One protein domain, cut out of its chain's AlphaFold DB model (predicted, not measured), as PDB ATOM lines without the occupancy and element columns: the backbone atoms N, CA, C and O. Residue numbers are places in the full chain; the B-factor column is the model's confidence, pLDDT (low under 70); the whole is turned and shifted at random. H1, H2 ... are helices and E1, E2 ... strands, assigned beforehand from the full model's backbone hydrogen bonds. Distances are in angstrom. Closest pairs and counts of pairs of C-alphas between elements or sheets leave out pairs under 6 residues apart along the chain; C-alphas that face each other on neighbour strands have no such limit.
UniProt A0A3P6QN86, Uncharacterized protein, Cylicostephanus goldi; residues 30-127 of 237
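Overview. This is residues 30 to 127 of the 237 residues of an uncharacterized protein of Cylicostephanus goldi (UniProt A0A3P6QN86). Little regular structure is here: four small antiparallel hairpins, E1-E2, E3-E4, E5-E6 and E7-E8, follow one another along an elongated, loop-rich domain, with short helices H1 beside E3-E4 and H2 beside E7-E8. The 98 printed residues, 38 in named elements, run E1 E2 H1 E3 E4 E5 E6 H2 E7 E8, class mixed. The whole is compact, radius of gyration of the C-alphas 13.6 A, spanning 42 by 27 by 18 A.

Along the chain. Find C-alpha 41 at (14.090, 25.222, 89.644), where E1 (41 to 43) begins; then come E2 (46 to 48), H1 (56 to 59), E3 (64 to 67), E4 (70 to 73, 9.8 A), E5 (92 to 95), E6 (98 to 101), H2 (109 to 112), E7 (117 to 120) and E8 (123 to 126, 9.8 A), which ends at C-alpha 126 at (-8.459, 29.816, 104.729).

Arrangement. Within hydrogen-bond range find N 41 and O 48, 3.0 A; N 65 and O 72, N 93 and O 100, N 118 and O 125, each 2.8 A. Closest C-alphas: Thr 41 and Ile 70 of E1 and E4, 6.9 A; Ser 56 and Cys 66 of H1 and E3, 4.4 A; Asp 109 and Cys 119 of H2 and E7, 4.7 A. H1 and H2 are too short for O i to N i+4 pairs; each has its one O i to N i+3 pair within range.

Size, cuts and confidence. The C-alphas farthest apart, Asn 33 and Glu 121, are 42.7 A apart. The printed part has no cut; the E4 to E5 link, 18 residues, is long. Confidence is under 70 in 31 residues, among them 77 to 91.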
ATOM      1  N   PRO A  30       8.727  31.106  82.515       80.75
ATOM      2  CA  PRO A  30       8.795  29.785  81.905       80.75
ATOM      3  C   PRO A  30      10.233  29.266  81.927       80.75
ATOM      4  O   PRO A  30      11.186  30.043  81.829       80.75
ATOM      5  N   CYS A  31      10.398  27.949  82.012       82.94
ATOM      6  CA  CYS A  31      11.716  27.346  81.862       82.94
ATOM      7  C   CYS A  31      12.251  27.579  80.451       82.94
ATOM      8  O   CYS A  31      11.532  27.399  79.468       82.94
ATOM      9  N   GLN A  32      13.535  27.899  80.337       82.81
ATOM     10  CA  GLN A  32      14.224  27.929  79.052       82.81
ATOM     11  C   GLN A  32      15.033  26.642  78.914       82.81
ATOM     12  O   GLN A  32      15.944  26.395  79.698       82.81
ATOM     13  N   ASN A  33      14.675  25.792  77.943       84.19
ATOM     14  CA  ASN A  33      15.314  24.487  77.709       84.19
ATOM     15  C   ASN A  33      15.334  23.572  78.951       84.19
ATOM     16  O   ASN A  33      16.318  22.884  79.210       84.19
ATOM     17  N   GLY A  34      14.265  23.599  79.755       80.06
ATOM     18  CA  GLY A  34      14.180  22.821  80.997       80.06
ATOM     19  C   GLY A  34      15.048  23.351  82.145       80.06
ATOM     20  O   GLY A  34      15.110  22.720  83.195       80.06
ATOM     21  N   ALA A  35      15.691  24.509  81.973       80.94
ATOM     22  CA  ALA A  35      16.501  25.162  82.989       80.94
ATOM     23  C   ALA A  35      15.874  26.487  83.444       80.94
ATOM     24  O   ALA A  35      15.128  27.148  82.715       80.94
ATOM     25  N   CYS A  36      16.214  26.874  84.669       80.88
ATOM     26  CA  CYS A  36      15.857  28.147  85.274       80.88
ATOM     27  C   CYS A  36      17.112  28.790  85.870       80.88
ATOM     28  O   CYS A  36      18.022  28.069  86.288       80.88
ATOM     29  N   PRO A  37      17.198  30.131  85.909       80.12
ATOM     30  CA  PRO A  37      18.310  30.791  86.576       80.12
ATOM     31  C   PRO A  37      18.293  30.442  88.074       80.12
ATOM     32  O   PRO A  37      17.217  30.393  88.669       80.12
ATOM     33  N   PRO A  38      19.444  30.237  88.733       72.06
ATOM     34  CA  PRO A  38      19.487  30.122  90.188       72.06
ATOM     35  C   PRO A  38      18.872  31.374  90.851       72.06
ATOM     36  O   PRO A  38      19.097  32.481  90.358       72.06
ATOM     37  N   PRO A  39      18.115  31.258  91.960       70.38
ATOM     38  CA  PRO A  39      17.832  30.067  92.770       70.38
ATOM     39  C   PRO A  39      16.515  29.356  92.391       70.38
ATOM     40  O   PRO A  39      15.837  28.815  93.263       70.38
ATOM     41  N   PHE A  40      16.088  29.432  91.131       78.88
ATOM     42  CA  PHE A  40      14.834  28.846  90.670       78.88
ATOM     43  C   PHE A  40      15.066  27.456  90.069       78.88
ATOM     44  O   PHE A  40      16.080  27.218  89.416       78.88
ATOM     45  N   THR A  41      14.091  26.568  90.236       79.44
ATOM     46  CA  THR A  41      14.090  25.222  89.644       79.44
ATOM     47  C   THR A  41      12.962  25.106  88.636       79.44
ATOM     48  O   THR A  41      11.868  25.624  88.865       79.44
ATOM     49  N   CYS A  42      13.224  24.423  87.523       78.12
ATOM     50  CA  CYS A  42      12.207  24.154  86.520       78.12
ATOM     51  C   CYS A  42      11.294  23.009  86.966       78.12
ATOM     52  O   CYS A  42      11.752  21.881  87.150       78.12
ATOM     53  N   VAL A  43      10.000  23.283  87.098       76.69
ATOM     54  CA  VAL A  43       8.970  22.278  87.375       76.69
ATOM     55  C   VAL A  43       7.792  22.531  86.448       76.69
ATOM     56  O   VAL A  43       7.262  23.637  86.419       76.69
ATOM     57  N   ASP A  44       7.396  21.525  85.667       73.19
ATOM     58  CA  ASP A  44       6.289  21.613  84.699       73.19
ATOM     59  C   ASP A  44       6.378  22.838  83.767       73.19
ATOM     60  O   ASP A  44       5.396  23.536  83.523       73.19
ATOM     61  N   ASN A  45       7.579  23.111  83.241       74.00
ATOM     62  CA  ASN A  45       7.894  24.270  82.390       74.00
ATOM     63  C   ASN A  45       7.774  25.645  83.074       74.00
ATOM     64  O   ASN A  45       7.807  26.669  82.391       74.00
ATOM     65  N   VAL A  46       7.714  25.690  84.408       77.06
ATOM     66  CA  VAL A  46       7.693  26.919  85.208       77.06
ATOM     67  C   VAL A  46       8.880  26.975  86.170       77.06
ATOM     68  O   VAL A  46       9.184  26.014  86.873       77.06
ATOM     69  N   CYS A  47       9.535  28.131  86.247       78.12
ATOM     70  CA  CYS A  47      10.567  28.412  87.234       78.12
ATOM     71  C   CYS A  47       9.938  28.729  88.588       78.12
ATOM     72  O   CYS A  47       9.328  29.782  88.778       78.12
ATOM     73  N   VAL A  48      10.127  27.826  89.547       78.88
ATOM     74  CA  VAL A  48       9.643  27.985  90.916       78.88
ATOM     75  C   VAL A  48      10.786  28.308  91.865       78.88
ATOM     76  O   VAL A  48      11.866  27.719  91.807       78.88
ATOM     77  N   LYS A  49      10.534  29.253  92.771       75.31
ATOM     78  CA  LYS A  49      11.422  29.548  93.898       75.31
ATOM     79  C   LYS A  49      10.919  28.787  95.115       75.31
ATOM     80  O   LYS A  49       9.831  29.080  95.605       75.31
ATOM     81  N   GLY A  50      11.698  27.833  95.608       73.88
ATOM     82  CA  GLY A  50      11.352  27.066  96.804       73.88
ATOM     83  C   GLY A  50      12.472  27.062  97.841       73.88
ATOM     84  O   GLY A  50      13.533  27.658  97.655       73.88
ATOM     85  N   LYS A  51      12.215  26.386  98.961       79.81
ATOM     86  CA  LYS A  51      13.214  26.143 100.006       79.81
ATOM     87  C   LYS A  51      14.221  25.109  99.504       79.81
ATOM     88  O   LYS A  51      13.808  24.090  98.957       79.81
ATOM     89  N   VAL A  52      15.512  25.349  99.716       83.88
ATOM     90  CA  VAL A  52      16.552  24.371  99.371       83.88
ATOM     91  C   VAL A  52      16.414  23.138 100.268       83.88
ATOM     92  O   VAL A  52      16.217  23.261 101.478       83.88
ATOM     93  N   CYS A  53      16.522  21.950  99.688       86.31
ATOM     94  CA  CYS A  53      16.400  20.671 100.374       86.31
ATOM     95  C   CYS A  53      17.449  19.676  99.876       86.31
ATOM     96  O   CYS A  53      17.934  19.767  98.752       86.31
ATOM     97  N   LYS A  54      17.794  18.702 100.724       88.00
ATOM     98  CA  LYS A  54      18.604  17.535 100.327       88.00
ATOM     99  C   LYS A  54      17.743  16.295 100.108       88.00
ATOM    100  O   LYS A  54      18.016  15.498  99.221       88.00
ATOM    101  N   THR A  55      16.697  16.151 100.914       89.06
ATOM    102  CA  THR A  55      15.706  15.072 100.851       89.06
ATOM    103  C   THR A  55      14.320  15.651 101.124       89.06
ATOM    104  O   THR A  55      14.197  16.748 101.673       89.06
ATOM    105  N   SER A  56      13.256  14.924 100.770       83.56
ATOM    106  CA  SER A  56      11.869  15.390 100.954       83.56
ATOM    107  C   SER A  56      11.499  15.668 102.417       83.56
ATOM    108  O   SER A  56      10.623  16.483 102.682       83.56
ATOM    109  N   SER A  57      12.214  15.079 103.382       87.81
ATOM    110  CA  SER A  57      12.039  15.368 104.812       87.81
ATOM    111  C   SER A  57      12.401  16.809 105.206       87.81
ATOM    112  O   SER A  57      11.955  17.273 106.247       87.81
ATOM    113  N   TYR A  58      13.172  17.541 104.390       87.12
ATOM    114  CA  TYR A  58      13.541  18.943 104.656       87.12
ATOM    115  C   TYR A  58      12.442  19.953 104.299       87.12
ATOM    116  O   TYR A  58      12.586  21.148 104.586       87.12
ATOM    117  N   CYS A  59      11.366  19.502 103.649       82.38
ATOM    118  CA  CYS A  59      10.342  20.382 103.102       82.38
ATOM    119  C   CYS A  59       9.263  20.815 104.100       82.38
ATOM    120  O   CYS A  59       8.370  21.563 103.707       82.38
ATOM    121  N   ASP A  60       9.363  20.410 105.375       80.31
ATOM    122  CA  ASP A  60       8.459  20.714 106.508       80.31
ATOM    123  C   ASP A  60       6.958  20.439 106.260       80.31
ATOM    124  O   ASP A  60       6.128  20.646 107.140       80.31
ATOM    125  N   ASP A  61       6.581  20.020 105.054       76.69
ATOM    126  CA  ASP A  61       5.217  19.937 104.560       76.69
ATOM    127  C   ASP A  61       5.103  18.691 103.674       76.69
ATOM    128  O   ASP A  61       5.831  18.582 102.681       76.69
ATOM    129  N   PRO A  62       4.212  17.742 104.002       79.25
ATOM    130  CA  PRO A  62       4.122  16.460 103.303       79.25
ATOM    131  C   PRO A  62       3.644  16.593 101.853       79.25
ATOM    132  O   PRO A  62       3.779  15.647 101.075       79.25
ATOM    133  N   ARG A  63       3.101  17.757 101.478       73.94
ATOM    134  CA  ARG A  63       2.663  18.070 100.113       73.94
ATOM    135  C   ARG A  63       3.812  18.465  99.202       73.94
ATOM    136  O   ARG A  63       3.607  18.593  98.002       73.94
ATOM    137  N   PHE A  64       4.997  18.685  99.760       83.06
ATOM    138  CA  PHE A  64       6.185  19.059  99.019       83.06
ATOM    139  C   PHE A  64       7.149  17.877  98.959       83.06
ATOM    140  O   PHE A  64       7.284  17.094  99.897       83.06
ATOM    141  N   GLU A  65       7.829  17.748  97.834       89.12
ATOM    142  CA  GLU A  65       8.921  16.812  97.627       89.12
ATOM    143  C   GLU A  65      10.186  17.578  97.267       89.12
ATOM    144  O   GLU A  65      10.133  18.689  96.733       89.12
ATOM    145  N   CYS A  66      11.337  16.991  97.578       87.06
ATOM    146  CA  CYS A  66      12.599  17.579  97.179       87.06
ATOM    147  C   CYS A  66      12.908  17.203  95.731       87.06
ATOM    148  O   CYS A  66      13.265  16.061  95.453       87.06
ATOM    149  N   ASN A  67      12.793  18.165  94.820       83.75
ATOM    150  CA  ASN A  67      13.105  17.996  93.407       83.75
ATOM    151  C   ASN A  67      14.223  18.963  93.010       83.75
ATOM    152  O   ASN A  67      14.117  20.167  93.236       83.75
ATOM    153  N   GLN A  68      15.317  18.432  92.455       82.69
ATOM    154  CA  GLN A  68      16.505  19.211  92.074       82.69
ATOM    155  C   GLN A  68      16.969  20.173  93.186       82.69
ATOM    156  O   GLN A  68      17.241  21.345  92.947       82.69
ATOM    157  N   GLN A  69      17.042  19.663  94.421       83.62
ATOM    158  CA  GLN A  69      17.436  20.406  95.625       83.62
ATOM    159  C   GLN A  69      16.480  21.522  96.062       83.62
ATOM    160  O   GLN A  69      16.847  22.332  96.911       83.62
ATOM    161  N   ILE A  70      15.257  21.577  95.536       81.94
ATOM    162  CA  ILE A  70      14.240  22.543  95.948       81.94
ATOM    163  C   ILE A  70      12.951  21.819  96.341       81.94
ATOM    164  O   ILE A  70      12.541  20.848  95.714       81.94
ATOM    165  N   CYS A  71      12.303  22.288  97.404       82.75
ATOM    166  CA  CYS A  71      10.986  21.821  97.808       82.75
ATOM    167  C   CYS A  71       9.934  22.327  96.830       82.75
ATOM    168  O   CYS A  71       9.666  23.529  96.763       82.75
ATOM    169  N   VAL A  72       9.326  21.399  96.103       83.44
ATOM    170  CA  VAL A  72       8.291  21.670  95.104       83.44
ATOM    171  C   VAL A  72       7.023  20.912  95.493       83.44
ATOM    172  O   VAL A  72       7.133  19.831  96.070       83.44
ATOM    173  N   PRO A  73       5.814  21.429  95.222       76.88
ATOM    174  CA  PRO A  73       4.588  20.677  95.482       76.88
ATOM    175  C   PRO A  73       4.589  19.353  94.704       76.88
ATOM    176  O   PRO A  73       4.976  19.338  93.534       76.88
ATOM    177  N   LYS A  74       4.158  18.248  95.314       81.75
ATOM    178  CA  LYS A  74       3.984  16.955  94.632       81.75
ATOM    179  C   LYS A  74       2.880  17.056  93.573       81.75
ATOM    180  O   LYS A  74       1.965  17.860  93.761       81.75
ATOM    181  N   PRO A  75       2.905  16.232  92.510       75.75
ATOM    182  CA  PRO A  75       1.941  16.293  91.407       75.75
ATOM    183  C   PRO A  75       0.473  16.251  91.843       75.75
ATOM    184  O   PRO A  75      -0.339  16.980  91.290       75.75
ATOM    185  N   GLU A  76       0.143  15.469  92.875       70.75
ATOM    186  CA  GLU A  76      -1.217  15.352  93.430       70.75
ATOM    187  C   GLU A  76      -1.764  16.681  94.005       70.75
ATOM    188  O   GLU A  76      -2.972  16.891  94.048       70.75
ATOM    189  N   TRP A  77      -0.871  17.594  94.413       66.81
ATOM    190  CA  TRP A  77      -1.196  18.918  94.963       66.81
ATOM    191  C   TRP A  77      -0.989  20.046  93.948       66.81
ATOM    192  O   TRP A  77      -1.254  21.212  94.259       66.81
ATOM    193  N   ARG A  78      -0.498  19.730  92.743       68.06
ATOM    194  CA  ARG A  78      -0.415  20.698  91.649       68.06
ATOM    195  C   ARG A  78      -1.814  20.838  91.051       68.06
ATOM    196  O   ARG A  78      -2.466  19.827  90.794       68.06
ATOM    197  N   PRO A  79      -2.306  22.066  90.808       57.88
ATOM    198  CA  PRO A  79      -3.450  22.219  89.928       57.88
ATOM    199  C   PRO A  79      -3.126  21.532  88.598       57.88
ATOM    200  O   PRO A  79      -2.006  21.650  88.104       57.88
ATOM    201  N   GLU A  80      -4.125  20.901  87.983       52.84
ATOM    202  CA  GLU A  80      -4.045  20.324  86.627       52.84
ATOM    203  C   GLU A  80      -3.525  21.344  85.585       52.84
ATOM    204  O   GLU A  80      -3.055  20.984  84.510       52.84
ATOM    205  N   TYR A  81      -3.555  22.634  85.943       47.47
ATOM    206  CA  TYR A  81      -3.051  23.759  85.173       47.47
ATOM    207  C   TYR A  81      -2.115  24.628  86.036       47.47
ATOM    208  O   TYR A  81      -2.547  25.587  86.677       47.47
ATOM    209  N   SER A  82      -0.824  24.288  86.009       50.28
ATOM    210  CA  SER A  82       0.328  25.112  86.414       50.28
ATOM    211  C   SER A  82       0.529  25.393  87.910       50.28
ATOM    212  O   SER A  82      -0.334  25.912  88.615       50.28
ATOM    213  N   LEU A  83       1.764  25.165  88.375       55.16
ATOM    214  CA  LEU A  83       2.297  25.711  89.625       55.16
ATOM    215  C   LEU A  83       2.269  27.246  89.570       55.16
ATOM    216  O   LEU A  83       3.176  27.878  89.031       55.16
ATOM    217  N   MET A  84       1.214  27.861  90.101       58.62
ATOM    218  CA  MET A  84       1.156  29.315  90.235       58.62
ATOM    219  C   MET A  84       1.838  29.735  91.535       58.62
ATOM    220  O   MET A  84       1.554  29.198  92.609       58.62
ATOM    221  N   MET A  85       2.745  30.704  91.433       64.69
ATOM    222  CA  MET A  85       3.252  31.428  92.592       64.69
ATOM    223  C   MET A  85       2.223  32.478  93.011       64.69
ATOM    224  O   MET A  85       1.469  32.987  92.182       64.69
ATOM    225  N   CYS A  86       2.183  32.814  94.294       69.31
ATOM    226  CA  CYS A  86       1.290  33.866  94.771       69.31
ATOM    227  C   CYS A  86       1.617  35.212  94.091       69.31
ATOM    228  O   CYS A  86       2.800  35.515  93.901       69.31
ATOM    229  N   PRO A  87       0.620  36.056  93.756       64.56
ATOM    230  CA  PRO A  87      -0.793  36.010  94.152       64.56
ATOM    231  C   PRO A  87      -1.658  35.023  93.349       64.56
ATOM    232  O   PRO A  87      -1.529  34.903  92.136       64.56
ATOM    233  N   CYS A  88      -2.579  34.354  94.045       65.00
ATOM    234  CA  CYS A  88      -3.384  33.261  93.499       65.00
ATOM    235  C   CYS A  88      -4.718  33.722  92.894       65.00
ATOM    236  O   CYS A  88      -5.277  34.721  93.353       65.00
ATOM    237  N   PRO A  89      -5.261  32.994  91.897       65.44
ATOM    238  CA  PRO A  89      -6.631  33.198  91.428       65.44
ATOM    239  C   PRO A  89      -7.643  32.927  92.558       65.44
ATOM    240  O   PRO A  89      -7.323  32.197  93.493       65.44
ATOM    241  N   PRO A  90      -8.887  33.436  92.474       62.88
ATOM    242  CA  PRO A  90      -9.885  33.319  93.548       62.88
ATOM    243  C   PRO A  90     -10.274  31.874  93.915       62.88
ATOM    244  O   PRO A  90     -10.875  31.643  94.958       62.88
ATOM    245  N   SER A  91      -9.937  30.891  93.076       62.31
ATOM    246  CA  SER A  91     -10.132  29.459  93.332       62.31
ATOM    247  C   SER A  91      -8.968  28.785  94.069       62.31
ATOM    248  O   SER A  91      -9.044  27.588  94.356       62.31
ATOM    249  N   ALA A  92      -7.885  29.511  94.346       70.88
ATOM    250  CA  ALA A  92      -6.686  28.985  94.972       70.88
ATOM    251  C   ALA A  92      -6.221  29.877  96.126       70.88
ATOM    252  O   ALA A  92      -6.298  31.102  96.090       70.88
ATOM    253  N   THR A  93      -5.697  29.232  97.156       69.12
ATOM    254  CA  THR A  93      -5.118  29.878  98.323       69.12
ATOM    255  C   THR A  93      -3.603  29.883  98.224       69.12
ATOM    256  O   THR A  93      -2.987  28.875  97.889       69.12
ATOM    257  N   CYS A  94      -2.994  31.006  98.599       70.50
ATOM    258  CA  CYS A  94      -1.552  31.094  98.773       70.50
ATOM    259  C   CYS A  94      -1.110  30.369 100.051       70.50
ATOM    260  O   CYS A  94      -1.425  30.808 101.156       70.50
ATOM    261  N   VAL A  95      -0.337  29.296  99.915       65.38
ATOM    262  CA  VAL A  95       0.323  28.604 101.025       65.38
ATOM    263  C   VAL A  95       1.816  28.511 100.723       65.38
ATOM    264  O   VAL A  95       2.219  27.931  99.720       65.38
ATOM    265  N   LYS A  96       2.658  29.096 101.589       64.06
ATOM    266  CA  LYS A  96       4.133  29.066 101.469       64.06
ATOM    267  C   LYS A  96       4.665  29.510 100.084       64.06
ATOM    268  O   LYS A  96       5.625  28.935  99.589       64.06
ATOM    269  N   ASN A  97       4.080  30.560  99.494       64.12
ATOM    270  CA  ASN A  97       4.358  31.106  98.144       64.12
ATOM    271  C   ASN A  97       3.806  30.308  96.952       64.12
ATOM    272  O   ASN A  97       4.003  30.728  95.811       64.12
ATOM    273  N   PHE A  98       3.062  29.231  97.199       66.88
ATOM    274  CA  PHE A  98       2.431  28.427  96.156       66.88
ATOM    275  C   PHE A  98       0.914  28.529  96.225       66.88
ATOM    276  O   PHE A  98       0.326  28.573  97.304       66.88
ATOM    277  N   CYS A  99       0.271  28.547  95.066       68.56
ATOM    278  CA  CYS A  99      -1.175  28.504  94.966       68.56
ATOM    279  C   CYS A  99      -1.666  27.065  95.036       68.56
ATOM    280  O   CYS A  99      -1.446  26.275  94.120       68.56
ATOM    281  N   VAL A 100      -2.357  26.746  96.123       69.06
ATOM    282  CA  VAL A 100      -3.018  25.460  96.335       69.06
ATOM    283  C   VAL A 100      -4.503  25.656  96.066       69.06
ATOM    284  O   VAL A 100      -5.116  26.578  96.601       69.06
ATOM    285  N   VAL A 101      -5.095  24.830  95.206       64.75
ATOM    286  CA  VAL A 101      -6.521  24.934  94.861       64.75
ATOM    287  C   VAL A 101      -7.362  24.694  96.118       64.75
ATOM    288  O   VAL A 101      -7.216  23.672  96.774       64.75
ATOM    289  N   SER A 102      -8.253  25.621  96.470       58.94
ATOM    290  CA  SER A 102      -9.086  25.525  97.687       58.94
ATOM    291  C   SER A 102     -10.240  24.525  97.574       58.94
ATOM    292  O   SER A 102     -10.921  24.239  98.553       58.94
ATOM    293  N   LYS A 103     -10.468  23.990  96.373       59.53
ATOM    294  CA  LYS A 103     -11.554  23.054  96.054       59.53
ATOM    295  C   LYS A 103     -11.105  21.594  96.033       59.53
ATOM    296  O   LYS A 103     -11.590  20.825  95.206       59.53
ATOM    297  N   PHE A 104     -10.159  21.211  96.885       65.25
ATOM    298  CA  PHE A 104      -9.968  19.788  97.133       65.25
ATOM    299  C   PHE A 104     -11.060  19.311  98.094       65.25
ATOM    300  O   PHE A 104     -11.244  19.955  99.132       65.25
ATOM    301  N   PRO A 105     -11.796  18.234  97.750       72.25
ATOM    302  CA  PRO A 105     -12.698  17.596  98.688       72.25
ATOM    303  C   PRO A 105     -11.889  17.157  99.907       72.25
ATOM    304  O   PRO A 105     -10.909  16.433  99.761       72.25
ATOM    305  N   CYS A 106     -12.288  17.621 101.083       78.12
ATOM    306  CA  CYS A 106     -11.687  17.227 102.352       78.12
ATOM    307  C   CYS A 106     -12.753  16.598 103.255       78.12
ATOM    308  O   CYS A 106     -13.911  17.003 103.228       78.12
ATOM    309  N   GLN A 107     -12.391  15.616 104.070       81.19
ATOM    310  CA  GLN A 107     -13.233  15.099 105.151       81.19
ATOM    311  C   GLN A 107     -12.863  15.711 106.504       81.19
ATOM    312  O   GLN A 107     -13.690  15.750 107.410       81.19
ATOM    313  N   ASN A 108     -11.624  16.180 106.659       82.38
ATOM    314  CA  ASN A 108     -11.114  16.764 107.896       82.38
ATOM    315  C   ASN A 108     -10.009  17.799 107.620       82.38
ATOM    316  O   ASN A 108      -9.456  17.866 106.523       82.38
ATOM    317  N   ASP A 109      -9.677  18.606 108.631       79.88
ATOM    318  CA  ASP A 109      -8.689  19.692 108.533       79.88
ATOM    319  C   ASP A 109      -7.287  19.204 108.115       79.88
ATOM    320  O   ASP A 109      -6.545  19.935 107.454       79.88
ATOM    321  N   ASN A 110      -6.925  17.959 108.444       77.75
ATOM    322  CA  ASN A 110      -5.602  17.411 108.130       77.75
ATOM    323  C   ASN A 110      -5.415  17.193 106.622       77.75
ATOM    324  O   ASN A 110      -4.300  17.309 106.113       77.75
ATOM    325  N   GLU A 111      -6.504  16.944 105.895       70.75
ATOM    326  CA  GLU A 111      -6.497  16.769 104.438       70.75
ATOM    327  C   GLU A 111      -6.248  18.079 103.689       70.75
ATOM    328  O   GLU A 111      -5.798  18.071 102.548       70.75
ATOM    329  N   CYS A 112      -6.443  19.225 104.343       71.38
ATOM    330  CA  CYS A 112      -6.122  20.517 103.751       71.38
ATOM    331  C   CYS A 112      -4.619  20.822 103.741       71.38
ATOM    332  O   CYS A 112      -4.172  21.756 103.064       71.38
ATOM    333  N   GLY A 113      -3.827  20.044 104.487       60.69
ATOM    334  CA  GLY A 113      -2.364  20.047 104.479       60.69
ATOM    335  C   GLY A 113      -1.697  21.349 104.932       60.69
ATOM    336  O   GLY A 113      -0.474  21.434 104.943       60.69
ATOM    337  N   SER A 114      -2.459  22.379 105.300       63.12
ATOM    338  CA  SER A 114      -1.957  23.635 105.852       63.12
ATOM    339  C   SER A 114      -2.649  23.900 107.181       63.12
ATOM    340  O   SER A 114      -3.875  23.874 107.205       63.12
ATOM    341  N   PRO A 115      -1.921  24.278 108.245       68.25
ATOM    342  CA  PRO A 115      -2.545  24.675 109.509       68.25
ATOM    343  C   PRO A 115      -3.395  25.951 109.383       68.25
ATOM    344  O   PRO A 115      -4.144  26.291 110.290       68.25
ATOM    345  N   GLN A 116      -3.265  26.681 108.271       67.31
ATOM    346  CA  GLN A 116      -4.067  27.873 107.972       67.31
ATOM    347  C   GLN A 116      -5.359  27.551 107.206       67.31
ATOM    348  O   GLN A 116      -6.181  28.442 106.985       67.31
ATOM    349  N   LEU A 117      -5.522  26.306 106.754       73.50
ATOM    350  CA  LEU A 117      -6.699  25.847 106.033       73.50
ATOM    351  C   LEU A 117      -7.538  24.963 106.953       73.50
ATOM    352  O   LEU A 117      -7.004  24.104 107.646       73.50
ATOM    353  N   LYS A 118      -8.852  25.166 106.927       80.44
ATOM    354  CA  LYS A 118      -9.827  24.284 107.563       80.44
ATOM    355  C   LYS A 118     -10.709  23.634 106.524       80.44
ATOM    356  O   LYS A 118     -11.026  24.249 105.507       80.44
ATOM    357  N   CYS A 119     -11.118  22.412 106.814       81.25
ATOM    358  CA  CYS A 119     -12.105  21.717 106.030       81.25
ATOM    359  C   CYS A 119     -13.504  22.181 106.443       81.25
ATOM    360  O   CYS A 119     -13.978  21.878 107.535       81.25
ATOM    361  N   ILE A 120     -14.164  22.941 105.572       80.19
ATOM    362  CA  ILE A 120     -15.534  23.418 105.771       80.19
ATOM    363  C   ILE A 120     -16.364  22.960 104.578       80.19
ATOM    364  O   ILE A 120     -16.030  23.279 103.440       80.19
ATOM    365  N   GLU A 121     -17.425  22.191 104.837       79.25
ATOM    366  CA  GLU A 121     -18.326  21.657 103.800       79.25
ATOM    367  C   GLU A 121     -17.567  20.993 102.638       79.25
ATOM    368  O   GLU A 121     -17.790  21.293 101.466       79.25
ATOM    369  N   PHE A 122     -16.621  20.109 102.969       79.50
ATOM    370  CA  PHE A 122     -15.747  19.429 102.009       79.50
ATOM    371  C   PHE A 122     -14.852  20.351 101.174       79.50
ATOM    372  O   PHE A 122     -14.386  19.951 100.115       79.50
ATOM    373  N   ASN A 123     -14.591  21.579 101.612       71.44
ATOM    374  CA  ASN A 123     -13.674  22.488 100.935       71.44
ATOM    375  C   ASN A 123     -12.612  23.006 101.902       71.44
ATOM    376  O   ASN A 123     -12.902  23.389 103.035       71.44
ATOM    377  N   CYS A 124     -11.371  23.072 101.426       73.00
ATOM    378  CA  CYS A 124     -10.264  23.629 102.185       73.00
ATOM    379  C   CYS A 124     -10.241  25.153 102.067       73.00
ATOM    380  O   CYS A 124      -9.773  25.724 101.077       73.00
ATOM    381  N   VAL A 125     -10.727  25.820 103.109       77.06
ATOM    382  CA  VAL A 125     -10.847  27.279 103.168       77.06
ATOM    383  C   VAL A 125      -9.837  27.880 104.132       77.06
ATOM    384  O   VAL A 125      -9.514  27.298 105.165       77.06
ATOM    385  N   VAL A 126      -9.332  29.073 103.812       72.56
ATOM    386  CA  VAL A 126      -8.459  29.816 104.729       72.56
ATOM    387  C   VAL A 126      -9.274  30.249 105.925       72.56
ATOM    388  O   VAL A 126     -10.201  31.052 105.793       72.56
ATOM    389  N   GLN A 127      -8.891  29.776 107.106       66.56
ATOM    390  CA  GLN A 127      -9.394  30.372 108.323       66.56
ATOM    391  C   GLN A 127      -8.678  31.714 108.470       66.56
ATOM    392  O   GLN A 127      -7.520  31.781 108.877       66.56
TER     393      GLN A 127